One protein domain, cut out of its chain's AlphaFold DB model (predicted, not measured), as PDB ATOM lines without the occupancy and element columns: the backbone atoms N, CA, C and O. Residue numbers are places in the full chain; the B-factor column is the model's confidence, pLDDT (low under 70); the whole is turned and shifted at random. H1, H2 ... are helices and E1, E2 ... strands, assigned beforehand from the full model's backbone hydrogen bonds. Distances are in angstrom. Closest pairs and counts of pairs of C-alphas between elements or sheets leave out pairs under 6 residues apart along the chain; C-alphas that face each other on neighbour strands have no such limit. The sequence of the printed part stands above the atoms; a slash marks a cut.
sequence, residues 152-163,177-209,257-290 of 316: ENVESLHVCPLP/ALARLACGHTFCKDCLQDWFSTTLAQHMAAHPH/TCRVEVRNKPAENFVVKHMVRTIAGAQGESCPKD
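This is residues 152 to 163, 177 to 209 and 257 to 290 of the 316 residues of the protein "zf-RING_UBOX domain-containing protein" of Trametes pubescens (UniProt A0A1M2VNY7). What is the shape? A small hairpin of two strands, E1 and E2, lies between long H1, whose residues 197 to 206 stick out, and shorter H2. What builds it? The 79 printed residues run E1, E2, H1, H2, mostly helix, with under half in named elements; the whole is loose, radius of gyration of the C-alphas 15.3 A, spanning 52 by 28 by 25 A.

Where are the strands? E1 is residues 178 to 180, from C-alpha 178 at (-29.190, 46.779, -44.971); E2 is 186 to 188. Where are the helices? H1, residues 189 to 206, measures 25.7 A from first to last C-alpha; H2, 270 to 282, measures 18.1 A, ending at C-alpha 282 (-34.801, 62.870, -54.797).

How do E1 and E2 pair? They are antiparallel, with N 179 and O 187 within hydrogen-bond range at 2.8 A. Where do the helices come near? Leu 178 of E1 has the closest C-alpha to H1, at Lys 189, 5.6 A, and to H2, at Lys 273, 6.6 A; H1 and H2 are apart. Every O i to N i+4 pair in H1 and H2 is within hydrogen-bond range.

Where is it cut? C-alphas 163 and 177 are 20.4 A apart across one cut, 209 and 257 30.1 A across the other. Where is confidence low? Residues 152 to 163 are under pLDDT 70.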
ATOM      1  N   GLU A 152     -19.739  61.358 -39.967       58.59
ATOM      2  CA  GLU A 152     -18.767  60.584 -39.170       58.59
ATOM      3  C   GLU A 152     -19.150  59.104 -38.970       58.59
ATOM      4  O   GLU A 152     -18.305  58.275 -38.650       58.59
ATOM      5  N   ASN A 153     -20.415  58.724 -39.198       56.03
ATOM      6  CA  ASN A 153     -20.867  57.332 -39.062       56.03
ATOM      7  C   ASN A 153     -20.906  56.560 -40.391       56.03
ATOM      8  O   ASN A 153     -21.134  55.348 -40.382       56.03
ATOM      9  N   VAL A 154     -20.736  57.241 -41.528       60.66
ATOM     10  CA  VAL A 154     -20.876  56.648 -42.872       60.66
ATOM     11  C   VAL A 154     -19.525  56.248 -43.475       60.66
ATOM     12  O   VAL A 154     -19.499  55.459 -44.416       60.66
ATOM     13  N   GLU A 155     -18.397  56.676 -42.899       57.34
ATOM     14  CA  GLU A 155     -17.056  56.369 -43.431       57.34
ATOM     15  C   GLU A 155     -16.715  54.866 -43.484       57.34
ATOM     16  O   GLU A 155     -15.834  54.465 -44.237       57.34
ATOM     17  N   SER A 156     -17.450  54.003 -42.769       59.53
ATOM     18  CA  SER A 156     -17.278  52.538 -42.834       59.53
ATOM     19  C   SER A 156     -18.351  51.816 -43.666       59.53
ATOM     20  O   SER A 156     -18.568  50.606 -43.524       59.53
ATOM     21  N   LEU A 157     -19.047  52.520 -44.567       60.16
ATOM     22  CA  LEU A 157     -19.910  51.862 -45.545       60.16
ATOM     23  C   LEU A 157     -19.044  51.221 -46.644       60.16
ATOM     24  O   LEU A 157     -18.852  51.771 -47.725       60.16
ATOM     25  N   HIS A 158     -18.501  50.039 -46.358       59.00
ATOM     26  CA  HIS A 158     -17.847  49.228 -47.378       59.00
ATOM     27  C   HIS A 158     -18.901  48.758 -48.380       59.00
ATOM     28  O   HIS A 158     -19.752  47.923 -48.075       59.00
ATOM     29  N   VAL A 159     -18.845  49.319 -49.586       58.00
ATOM     30  CA  VAL A 159     -19.631  48.846 -50.724       58.00
ATOM     31  C   VAL A 159     -19.207  47.406 -51.016       58.00
ATOM     32  O   VAL A 159     -18.013  47.112 -51.059       58.00
ATOM     33  N   CYS A 160     -20.182  46.503 -51.173       51.62
ATOM     34  CA  CYS A 160     -19.937  45.085 -51.433       51.62
ATOM     35  C   CYS A 160     -18.887  44.899 -52.545       51.62
ATOM     36  O   CYS A 160     -19.124  45.359 -53.661       51.62
ATOM     37  N   PRO A 161     -17.779  44.173 -52.296       51.94
ATOM     38  CA  PRO A 161     -16.738  43.921 -53.293       51.94
ATOM     39  C   PRO A 161     -17.138  42.847 -54.316       51.94
ATOM     40  O   PRO A 161     -16.272  42.266 -54.970       51.94
ATOM     41  N   LEU A 162     -18.436  42.545 -54.459       52.84
ATOM     42  CA  LEU A 162     -18.883  41.687 -55.550       52.84
ATOM     43  C   LEU A 162     -18.451  42.344 -56.870       52.84
ATOM     44  O   LEU A 162     -18.582  43.564 -56.999       52.84
ATOM     45  N   PRO A 163     -17.919  41.569 -57.831       46.47
ATOM     46  CA  PRO A 163     -17.415  42.084 -59.096       46.47
ATOM     47  C   PRO A 163     -18.596  42.525 -59.965       46.47
ATOM     48  O   PRO A 163     -19.005  41.841 -60.896       46.47
ATOM     49  N   ALA A 177     -33.133  46.025 -47.382       82.75
ATOM     50  CA  ALA A 177     -32.655  45.606 -46.071       82.75
ATOM     51  C   ALA A 177     -31.123  45.659 -46.009       82.75
ATOM     52  O   ALA A 177     -30.426  44.802 -46.552       82.75
ATOM     53  N   LEU A 178     -30.604  46.677 -45.322       89.25
ATOM     54  CA  LEU A 178     -29.190  46.779 -44.971       89.25
ATOM     55  C   LEU A 178     -28.977  46.237 -43.562       89.25
ATOM     56  O   LEU A 178     -29.616  46.698 -42.614       89.25
ATOM     57  N   ALA A 179     -28.061  45.286 -43.429       92.38
ATOM     58  CA  ALA A 179     -27.713  44.646 -42.173       92.38
ATOM     59  C   ALA A 179     -26.345  45.138 -41.694       92.38
ATOM     60  O   ALA A 179     -25.352  45.051 -42.416       92.38
ATOM     61  N   ARG A 180     -26.292  45.661 -40.470       93.75
ATOM     62  CA  ARG A 180     -25.080  46.102 -39.782       93.75
ATOM     63  C   ARG A 180     -24.619  45.022 -38.810       93.75
ATOM     64  O   ARG A 180     -25.396  44.516 -37.999       93.75
ATOM     65  N   LEU A 181     -23.334  44.701 -38.881       95.00
ATOM     66  CA  LEU A 181     -22.658  43.813 -37.943       95.00
ATOM     67  C   LEU A 181     -22.144  44.592 -36.725       95.00
ATOM     68  O   LEU A 181     -21.927  45.803 -36.791       95.00
ATOM     69  N   ALA A 182     -21.868  43.883 -35.626       94.56
ATOM     70  CA  ALA A 182     -21.289  44.470 -34.410       94.56
ATOM     71  C   ALA A 182     -19.932  45.160 -34.658       94.56
ATOM     72  O   ALA A 182     -19.613  46.146 -34.003       94.56
ATOM     73  N   CYS A 183     -19.171  44.704 -35.661       94.19
ATOM     74  CA  CYS A 183     -17.919  45.336 -36.090       94.19
ATOM     75  C   CYS A 183     -18.103  46.665 -36.854       94.19
ATOM     76  O   CYS A 183     -17.121  47.242 -37.303       94.19
ATOM     77  N   GLY A 184     -19.338  47.139 -37.049       92.00
ATOM     78  CA  GLY A 184     -19.648  48.410 -37.713       92.00
ATOM     79  C   GLY A 184     -19.913  48.307 -39.215       92.00
ATOM     80  O   GLY A 184     -20.637  49.144 -39.752       92.00
ATOM     81  N   HIS A 185     -19.421  47.259 -39.879       92.81
ATOM     82  CA  HIS A 185     -19.645  47.053 -41.310       92.81
ATOM     83  C   HIS A 185     -21.119  46.784 -41.628       92.81
ATOM     84  O   HIS A 185     -21.807  46.062 -40.903       92.81
ATOM     85  N   THR A 186     -21.593  47.368 -42.730       90.50
ATOM     86  CA  THR A 186     -22.973  47.241 -43.209       90.50
ATOM     87  C   THR A 186     -22.981  46.581 -44.584       90.50
ATOM     88  O   THR A 186     -22.216  46.980 -45.454       90.50
ATOM     89  N   PHE A 187     -23.857  45.599 -44.785       90.94
ATOM     90  CA  PHE A 187     -23.988  44.840 -46.028       90.94
ATOM     91  C   PHE A 187     -25.442  44.802 -46.490       90.94
ATOM     92  O   PHE A 187     -26.369  44.989 -45.696       90.94
ATOM     93  N   CYS A 188     -25.648  44.509 -47.773       90.38
ATOM     94  CA  CYS A 188     -26.963  44.102 -48.247       90.38
ATOM     95  C   CYS A 188     -27.360  42.778 -47.570       90.38
ATOM     96  O   CYS A 188     -26.504  41.915 -47.360       90.38
ATOM     97  N   LYS A 189     -28.637  42.630 -47.200       91.00
ATOM     98  CA  LYS A 189     -29.150  41.418 -46.547       91.00
ATOM     99  C   LYS A 189     -28.792  40.163 -47.346       91.00
ATOM    100  O   LYS A 189     -28.243  39.234 -46.772       91.00
ATOM    101  N   ASP A 190     -29.046  40.177 -48.649       90.50
ATOM    102  CA  ASP A 190     -28.845  39.016 -49.524       90.50
ATOM    103  C   ASP A 190     -27.360  38.616 -49.572       90.50
ATOM    104  O   ASP A 190     -27.003  37.477 -49.314       90.50
ATOM    105  N   CYS A 191     -26.474  39.600 -49.733       91.75
ATOM    106  CA  CYS A 191     -25.021  39.433 -49.759       91.75
ATOM    107  C   CYS A 191     -24.487  38.777 -48.476       91.75
ATOM    108  O   CYS A 191     -23.617  37.907 -48.509       91.75
ATOM    109  N   LEU A 192     -24.984  39.235 -47.325       94.19
ATOM    110  CA  LEU A 192     -24.574  38.707 -46.028       94.19
ATOM    111  C   LEU A 192     -25.180  37.320 -45.773       94.19
ATOM    112  O   LEU A 192     -24.520  36.464 -45.187       94.19
ATOM    113  N   GLN A 193     -26.406  37.084 -46.242       94.56
ATOM    114  CA  GLN A 193     -27.065  35.783 -46.179       94.56
ATOM    115  C   GLN A 193     -26.348  34.744 -47.052       94.56
ATOM    116  O   GLN A 193     -26.134  33.623 -46.594       94.56
ATOM    117  N   ASP A 194     -25.909  35.110 -48.256       95.25
ATOM    118  CA  ASP A 194     -25.125  34.246 -49.148       95.25
ATOM    119  C   ASP A 194     -23.774  33.882 -48.528       95.25
ATOM    120  O   ASP A 194     -23.342  32.725 -48.564       95.25
ATOM    121  N   TRP A 195     -23.125  34.863 -47.898       96.12
ATOM    122  CA  TRP A 195     -21.885  34.647 -47.164       96.12
ATOM    123  C   TRP A 195     -22.074  33.637 -46.024       96.12
ATOM    124  O   TRP A 195     -21.347  32.646 -45.960       96.12
ATOM    125  N   PHE A 196     -23.083  33.827 -45.168       96.94
ATOM    126  CA  PHE A 196     -23.369  32.884 -44.080       96.94
ATOM    127  C   PHE A 196     -23.811  31.510 -44.590       96.94
ATOM    128  O   PHE A 196     -23.383  30.497 -44.042       96.94
ATOM    129  N   SER A 197     -24.595  31.448 -45.666       96.19
ATOM    130  CA  SER A 197     -24.995  30.182 -46.296       96.19
ATOM    131  C   SER A 197     -23.785  29.412 -46.820       96.19
ATOM    132  O   SER A 197     -23.700  28.200 -46.637       96.19
ATOM    133  N   THR A 198     -22.809  30.114 -47.402       97.19
ATOM    134  CA  THR A 198     -21.549  29.513 -47.854       97.19
ATOM    135  C   THR A 198     -20.747  28.960 -46.676       97.19
ATOM    136  O   THR A 198     -20.294  27.817 -46.734       97.19
ATOM    137  N   THR A 199     -20.608  29.725 -45.586       97.69
ATOM    138  CA  THR A 199     -19.950  29.252 -44.356       97.69
ATOM    139  C   THR A 199     -20.649  28.016 -43.784       97.69
ATOM    140  O   THR A 199     -19.984  27.047 -43.425       97.69
ATOM    141  N   LEU A 200     -21.984  28.014 -43.738       96.62
ATOM    142  CA  LEU A 200     -22.770  26.883 -43.249       96.62
ATOM    143  C   LEU A 200     -22.586  25.641 -44.133       96.62
ATOM    144  O   LEU A 200     -22.357  24.553 -43.613       96.62
ATOM    145  N   ALA A 201     -22.621  25.795 -45.458       97.06
ATOM    146  CA  ALA A 201     -22.404  24.691 -46.391       97.06
ATOM    147  C   ALA A 201     -20.999  24.081 -46.242       97.06
ATOM    148  O   ALA A 201     -20.852  22.860 -46.215       97.06
ATOM    149  N   GLN A 202     -19.969  24.919 -46.081       97.88
ATOM    150  CA  GLN A 202     -18.603  24.463 -45.795       97.88
ATOM    151  C   GLN A 202     -18.529  23.706 -44.465       97.88
ATOM    152  O   GLN A 202     -17.889  22.660 -44.384       97.88
ATOM    153  N   HIS A 203     -19.220  24.203 -43.435       97.31
ATOM    154  CA  HIS A 203     -19.291  23.542 -42.134       97.31
ATOM    155  C   HIS A 203     -19.956  22.168 -42.225       97.31
ATOM    156  O   HIS A 203     -19.408  21.204 -41.698       97.31
ATOM    157  N   MET A 204     -21.081  22.057 -42.938       96.88
ATOM    158  CA  MET A 204     -21.787  20.788 -43.166       96.88
ATOM    159  C   MET A 204     -20.938  19.786 -43.958       96.88
ATOM    160  O   MET A 204     -20.955  18.597 -43.660       96.88
ATOM    161  N   ALA A 205     -20.153  20.257 -44.933       97.69
ATOM    162  CA  ALA A 205     -19.224  19.403 -45.670       97.69
ATOM    163  C   ALA A 205     -18.093  18.861 -44.776       97.69
ATOM    164  O   ALA A 205     -17.685  17.712 -44.931       97.69
ATOM    165  N   ALA A 206     -17.601  19.669 -43.830       98.06
ATOM    166  CA  ALA A 206     -16.579  19.261 -42.864       98.06
ATOM    167  C   ALA A 206     -17.134  18.409 -41.704       98.06
ATOM    168  O   ALA A 206     -16.386  17.647 -41.095       98.06
ATOM    169  N   HIS A 207     -18.436  18.509 -41.414       97.06
ATOM    170  CA  HIS A 207     -19.105  17.817 -40.311       97.06
ATOM    171  C   HIS A 207     -20.360  17.076 -40.814       97.06
ATOM    172  O   HIS A 207     -21.473  17.568 -40.629       97.06
ATOM    173  N   PRO A 208     -20.230  15.865 -41.395       96.75
ATOM    174  CA  PRO A 208     -21.358  15.137 -41.998       96.75
ATOM    175  C   PRO A 208     -22.512  14.789 -41.043       96.75
ATOM    176  O   PRO A 208     -23.614  14.491 -41.493       96.75
ATOM    177  N   HIS A 209     -22.270  14.804 -39.729       95.00
ATOM    178  CA  HIS A 209     -23.285  14.556 -38.696       95.00
ATOM    179  C   HIS A 209     -23.932  15.838 -38.151       95.00
ATOM    180  O   HIS A 209     -24.757  15.767 -37.241       95.00
ATOM    181  N   THR A 257     -15.572  41.626 -44.633       92.25
ATOM    182  CA  THR A 257     -14.538  42.665 -44.753       92.25
ATOM    183  C   THR A 257     -13.394  42.456 -43.767       92.25
ATOM    184  O   THR A 257     -12.257  42.246 -44.173       92.25
ATOM    185  N   CYS A 258     -13.674  42.500 -42.460       95.00
ATOM    186  CA  CYS A 258     -12.632  42.478 -41.427       95.00
ATOM    187  C   CYS A 258     -12.422  41.112 -40.768       95.00
ATOM    188  O   CYS A 258     -11.593  41.001 -39.872       95.00
ATOM    189  N   ARG A 259     -13.188  40.087 -41.164       95.81
ATOM    190  CA  ARG A 259     -13.111  38.713 -40.633       95.81
ATOM    191  C   ARG A 259     -13.363  38.569 -39.126       95.81
ATOM    192  O   ARG A 259     -13.226  37.474 -38.599       95.81
ATOM    193  N   VAL A 260     -13.813  39.627 -38.450       96.56
ATOM    194  CA  VAL A 260     -14.270  39.572 -37.053       96.56
ATOM    195  C   VAL A 260     -15.468  38.630 -36.938       96.56
ATOM    196  O   VAL A 260     -16.389  38.701 -37.754       96.56
ATOM    197  N   GLU A 261     -15.452  37.770 -35.924       96.62
ATOM    198  CA  GLU A 261     -16.512  36.801 -35.643       96.62
ATOM    199  C   GLU A 261     -17.863  37.491 -35.372       96.62
ATOM    200  O   GLU A 261     -17.948  38.500 -34.667       96.62
ATOM    201  N   VAL A 262     -18.938  36.938 -35.933       96.12
ATOM    202  CA  VAL A 262     -20.305  37.436 -35.779       96.12
ATOM    203  C   VAL A 262     -21.072  36.513 -34.843       96.12
ATOM    204  O   VAL A 262     -21.593  35.483 -35.254       96.12
ATOM    205  N   ARG A 263     -21.174  36.920 -33.574       93.38
ATOM    206  CA  ARG A 263     -21.919  36.181 -32.536       93.38
ATOM    207  C   ARG A 263     -23.370  36.633 -32.372       93.38
ATOM    208  O   ARG A 263     -24.181  35.919 -31.799       93.38
ATOM    209  N   ASN A 264     -23.692  37.826 -32.870       93.69
ATOM    210  CA  ASN A 264     -25.000  38.457 -32.710       93.69
ATOM    211  C   ASN A 264     -25.734  38.540 -34.045       93.69
ATOM    212  O   ASN A 264     -25.110  38.751 -35.088       93.69
ATOM    213  N   LYS A 265     -27.069  38.454 -33.995       94.62
ATOM    214  CA  LYS A 265     -27.928  38.666 -35.166       94.62
ATOM    215  C   LYS A 265     -27.628  40.038 -35.792       94.62
ATOM    216  O   LYS A 265     -27.656  41.038 -35.070       94.62
ATOM    217  N   PRO A 266     -27.341  40.108 -37.106       95.31
ATOM    218  CA  PRO A 266     -27.148  41.379 -37.790       95.31
ATOM    219  C   PRO A 266     -28.359  42.299 -37.597       95.31
ATOM    220  O   PRO A 266     -29.503  41.896 -37.817       95.31
ATOM    221  N   ALA A 267     -28.105  43.541 -37.187       93.50
ATOM    222  CA  ALA A 267     -29.151  44.521 -36.919       93.50
ATOM    223  C   ALA A 267     -29.462  45.327 -38.181       93.50
ATOM    224  O   ALA A 267     -28.557  45.724 -38.914       93.50
ATOM    225  N   GLU A 268     -30.735  45.612 -38.443       91.94
ATOM    226  CA  GLU A 268     -31.097  46.470 -39.570       91.94
ATOM    227  C   GLU A 268     -30.670  47.924 -39.308       91.94
ATOM    228  O   GLU A 268     -30.953  48.496 -38.253       91.94
ATOM    229  N   ASN A 269     -29.995  48.550 -40.277       89.25
ATOM    230  CA  ASN A 269     -29.572  49.945 -40.164       89.25
ATOM    231  C   ASN A 269     -30.639  50.885 -40.750       89.25
ATOM    232  O   ASN A 269     -30.572  51.294 -41.913       89.25
ATOM    233  N   PHE A 270     -31.633  51.240 -39.929       89.31
ATOM    234  CA  PHE A 270     -32.753  52.095 -40.340       89.31
ATOM    235  C   PHE A 270     -32.332  53.492 -40.803       89.31
ATOM    236  O   PHE A 270     -32.993  54.064 -41.671       89.31
ATOM    237  N   VAL A 271     -31.235  54.032 -40.263       87.12
ATOM    238  CA  VAL A 271     -30.704  55.345 -40.661       87.12
ATOM    239  C   VAL A 271     -30.219  55.290 -42.103       87.12
ATOM    240  O   VAL A 271     -30.663  56.085 -42.929       87.12
ATOM    241  N   VAL A 272     -29.374  54.310 -42.435       85.25
ATOM    242  CA  VAL A 272     -28.873  54.156 -43.808       85.25
ATOM    243  C   VAL A 272     -30.022  53.800 -44.753       85.25
ATOM    244  O   VAL A 272     -30.129  54.390 -45.823       85.25
ATOM    245  N   LYS A 273     -30.956  52.935 -44.336       86.25
ATOM    246  CA  LYS A 273     -32.175  52.627 -45.105       86.25
ATOM    247  C   LYS A 273     -33.003  53.880 -45.414       86.25
ATOM    248  O   LYS A 273     -33.481  54.037 -46.536       86.25
ATOM    249  N   HIS A 274     -33.182  54.777 -44.444       85.38
ATOM    250  CA  HIS A 274     -33.890  56.038 -44.658       85.38
ATOM    251  C   HIS A 274     -33.118  56.972 -45.593       85.38
ATOM    252  O   HIS A 274     -33.704  57.504 -46.529       85.38
ATOM    253  N   MET A 275     -31.806  57.115 -45.396       85.06
ATOM    254  CA  MET A 275     -30.948  57.934 -46.254       85.06
ATOM    255  C   MET A 275     -31.005  57.477 -47.718       85.06
ATOM    256  O   MET A 275     -31.241  58.294 -48.605       85.06
ATOM    257  N   VAL A 276     -30.882  56.170 -47.964       83.25
ATOM    258  CA  VAL A 276     -31.003  55.568 -49.302       83.25
ATOM    259  C   VAL A 276     -32.369  55.865 -49.917       83.25
ATOM    260  O   VAL A 276     -32.440  56.286 -51.067       83.25
ATOM    261  N   ARG A 277     -33.458  55.714 -49.151       85.44
ATOM    262  CA  ARG A 277     -34.816  56.040 -49.617       85.44
ATOM    263  C   ARG A 277     -34.967  57.506 -49.999       85.44
ATOM    264  O   ARG A 277     -35.596  57.799 -51.011       85.44
ATOM    265  N   THR A 278     -34.412  58.415 -49.202       85.00
ATOM    266  CA  THR A 278     -34.504  59.853 -49.464       85.00
ATOM    267  C   THR A 278     -33.701  60.244 -50.702       85.00
ATOM    268  O   THR A 278     -34.210  60.992 -51.534       85.00
ATOM    269  N   ILE A 279     -32.495  59.691 -50.878       83.50
ATOM    270  CA  ILE A 279     -31.677  59.911 -52.081       83.50
ATOM    271  C   ILE A 279     -32.385  59.355 -53.323       83.50
ATOM    272  O   ILE A 279     -32.514  60.073 -54.311       83.50
ATOM    273  N   ALA A 280     -32.906  58.124 -53.259       84.69
ATOM    274  CA  ALA A 280     -33.649  57.514 -54.361       84.69
ATOM    275  C   ALA A 280     -34.877  58.355 -54.748       84.69
ATOM    276  O   ALA A 280     -35.076  58.666 -55.920       84.69
ATOM    277  N   GLY A 281     -35.651  58.810 -53.757       85.12
ATOM    278  CA  GLY A 281     -36.801  59.683 -53.986       85.12
ATOM    279  C   GLY A 281     -36.422  61.022 -54.627       85.12
ATOM    280  O   GLY A 281     -37.107  61.472 -55.542       85.12
ATOM    281  N   ALA A 282     -35.311  61.633 -54.202       85.38
ATOM    282  CA  ALA A 282     -34.801  62.870 -54.797       85.38
ATOM    283  C   ALA A 282     -34.325  62.682 -56.249       85.38
ATOM    284  O   ALA A 282     -34.419  63.610 -57.050       85.38
ATOM    285  N   GLN A 283     -33.853  61.484 -56.602       86.12
ATOM    286  CA  GLN A 283     -33.452  61.114 -57.965       86.12
ATOM    287  C   GLN A 283     -34.634  60.697 -58.857       86.12
ATOM    288  O   GLN A 283     -34.438  60.392 -60.031       86.12
ATOM    289  N   GLY A 284     -35.863  60.684 -58.329       88.62
ATOM    290  CA  GLY A 284     -37.036  60.193 -59.053       88.62
ATOM    291  C   GLY A 284     -37.075  58.670 -59.195       88.62
ATOM    292  O   GLY A 284     -37.914  58.144 -59.926       88.62
ATOM    293  N   GLU A 285     -36.202  57.944 -58.491       86.38
ATOM    294  CA  GLU A 285     -36.250  56.490 -58.430       86.38
ATOM    295  C   GLU A 285     -37.319  56.034 -57.433       86.38
ATOM    296  O   GLU A 285     -37.399  56.490 -56.287       86.38
ATOM    297  N   SER A 286     -38.159  55.089 -57.855       79.06
ATOM    298  CA  SER A 286     -39.107  54.454 -56.950       79.06
ATOM    299  C   SER A 286     -38.367  53.447 -56.070       79.06
ATOM    300  O   SER A 286     -37.834  52.441 -56.536       79.06
ATOM    301  N   CYS A 287     -38.335  53.707 -54.761       72.62
ATOM    302  CA  CYS A 287     -37.862  52.708 -53.809       72.62
ATOM    303  C   CYS A 287     -38.759  51.465 -53.921       72.62
ATOM    304  O   CYS A 287     -39.988  51.615 -53.853       72.62
ATOM    305  N   PRO A 288     -38.190  50.250 -54.034       71.88
ATOM    306  CA  PRO A 288     -38.967  49.026 -53.962       71.88
ATOM    307  C   PRO A 288     -39.830  49.059 -52.708       71.88
ATOM    308  O   PRO A 288     -39.336  49.263 -51.592       71.88
ATOM    309  N   LYS A 289     -41.143  48.949 -52.909       73.38
ATOM    310  CA  LYS A 289     -42.064  48.798 -51.793       73.38
ATOM    311  C   LYS A 289     -41.753  47.445 -51.182       73.38
ATOM    312  O   LYS A 289     -41.765  46.430 -51.872       73.38
ATOM    313  N   ASP A 290     -41.418  47.474 -49.902       71.31
ATOM    314  CA  ASP A 290     -41.230  46.276 -49.103       71.31
ATOM    315  C   ASP A 290     -42.591  45.567 -49.079       71.31
ATOM    316  O   ASP A 290     -43.492  45.967 -48.342       71.31
TER     317      ASP A 290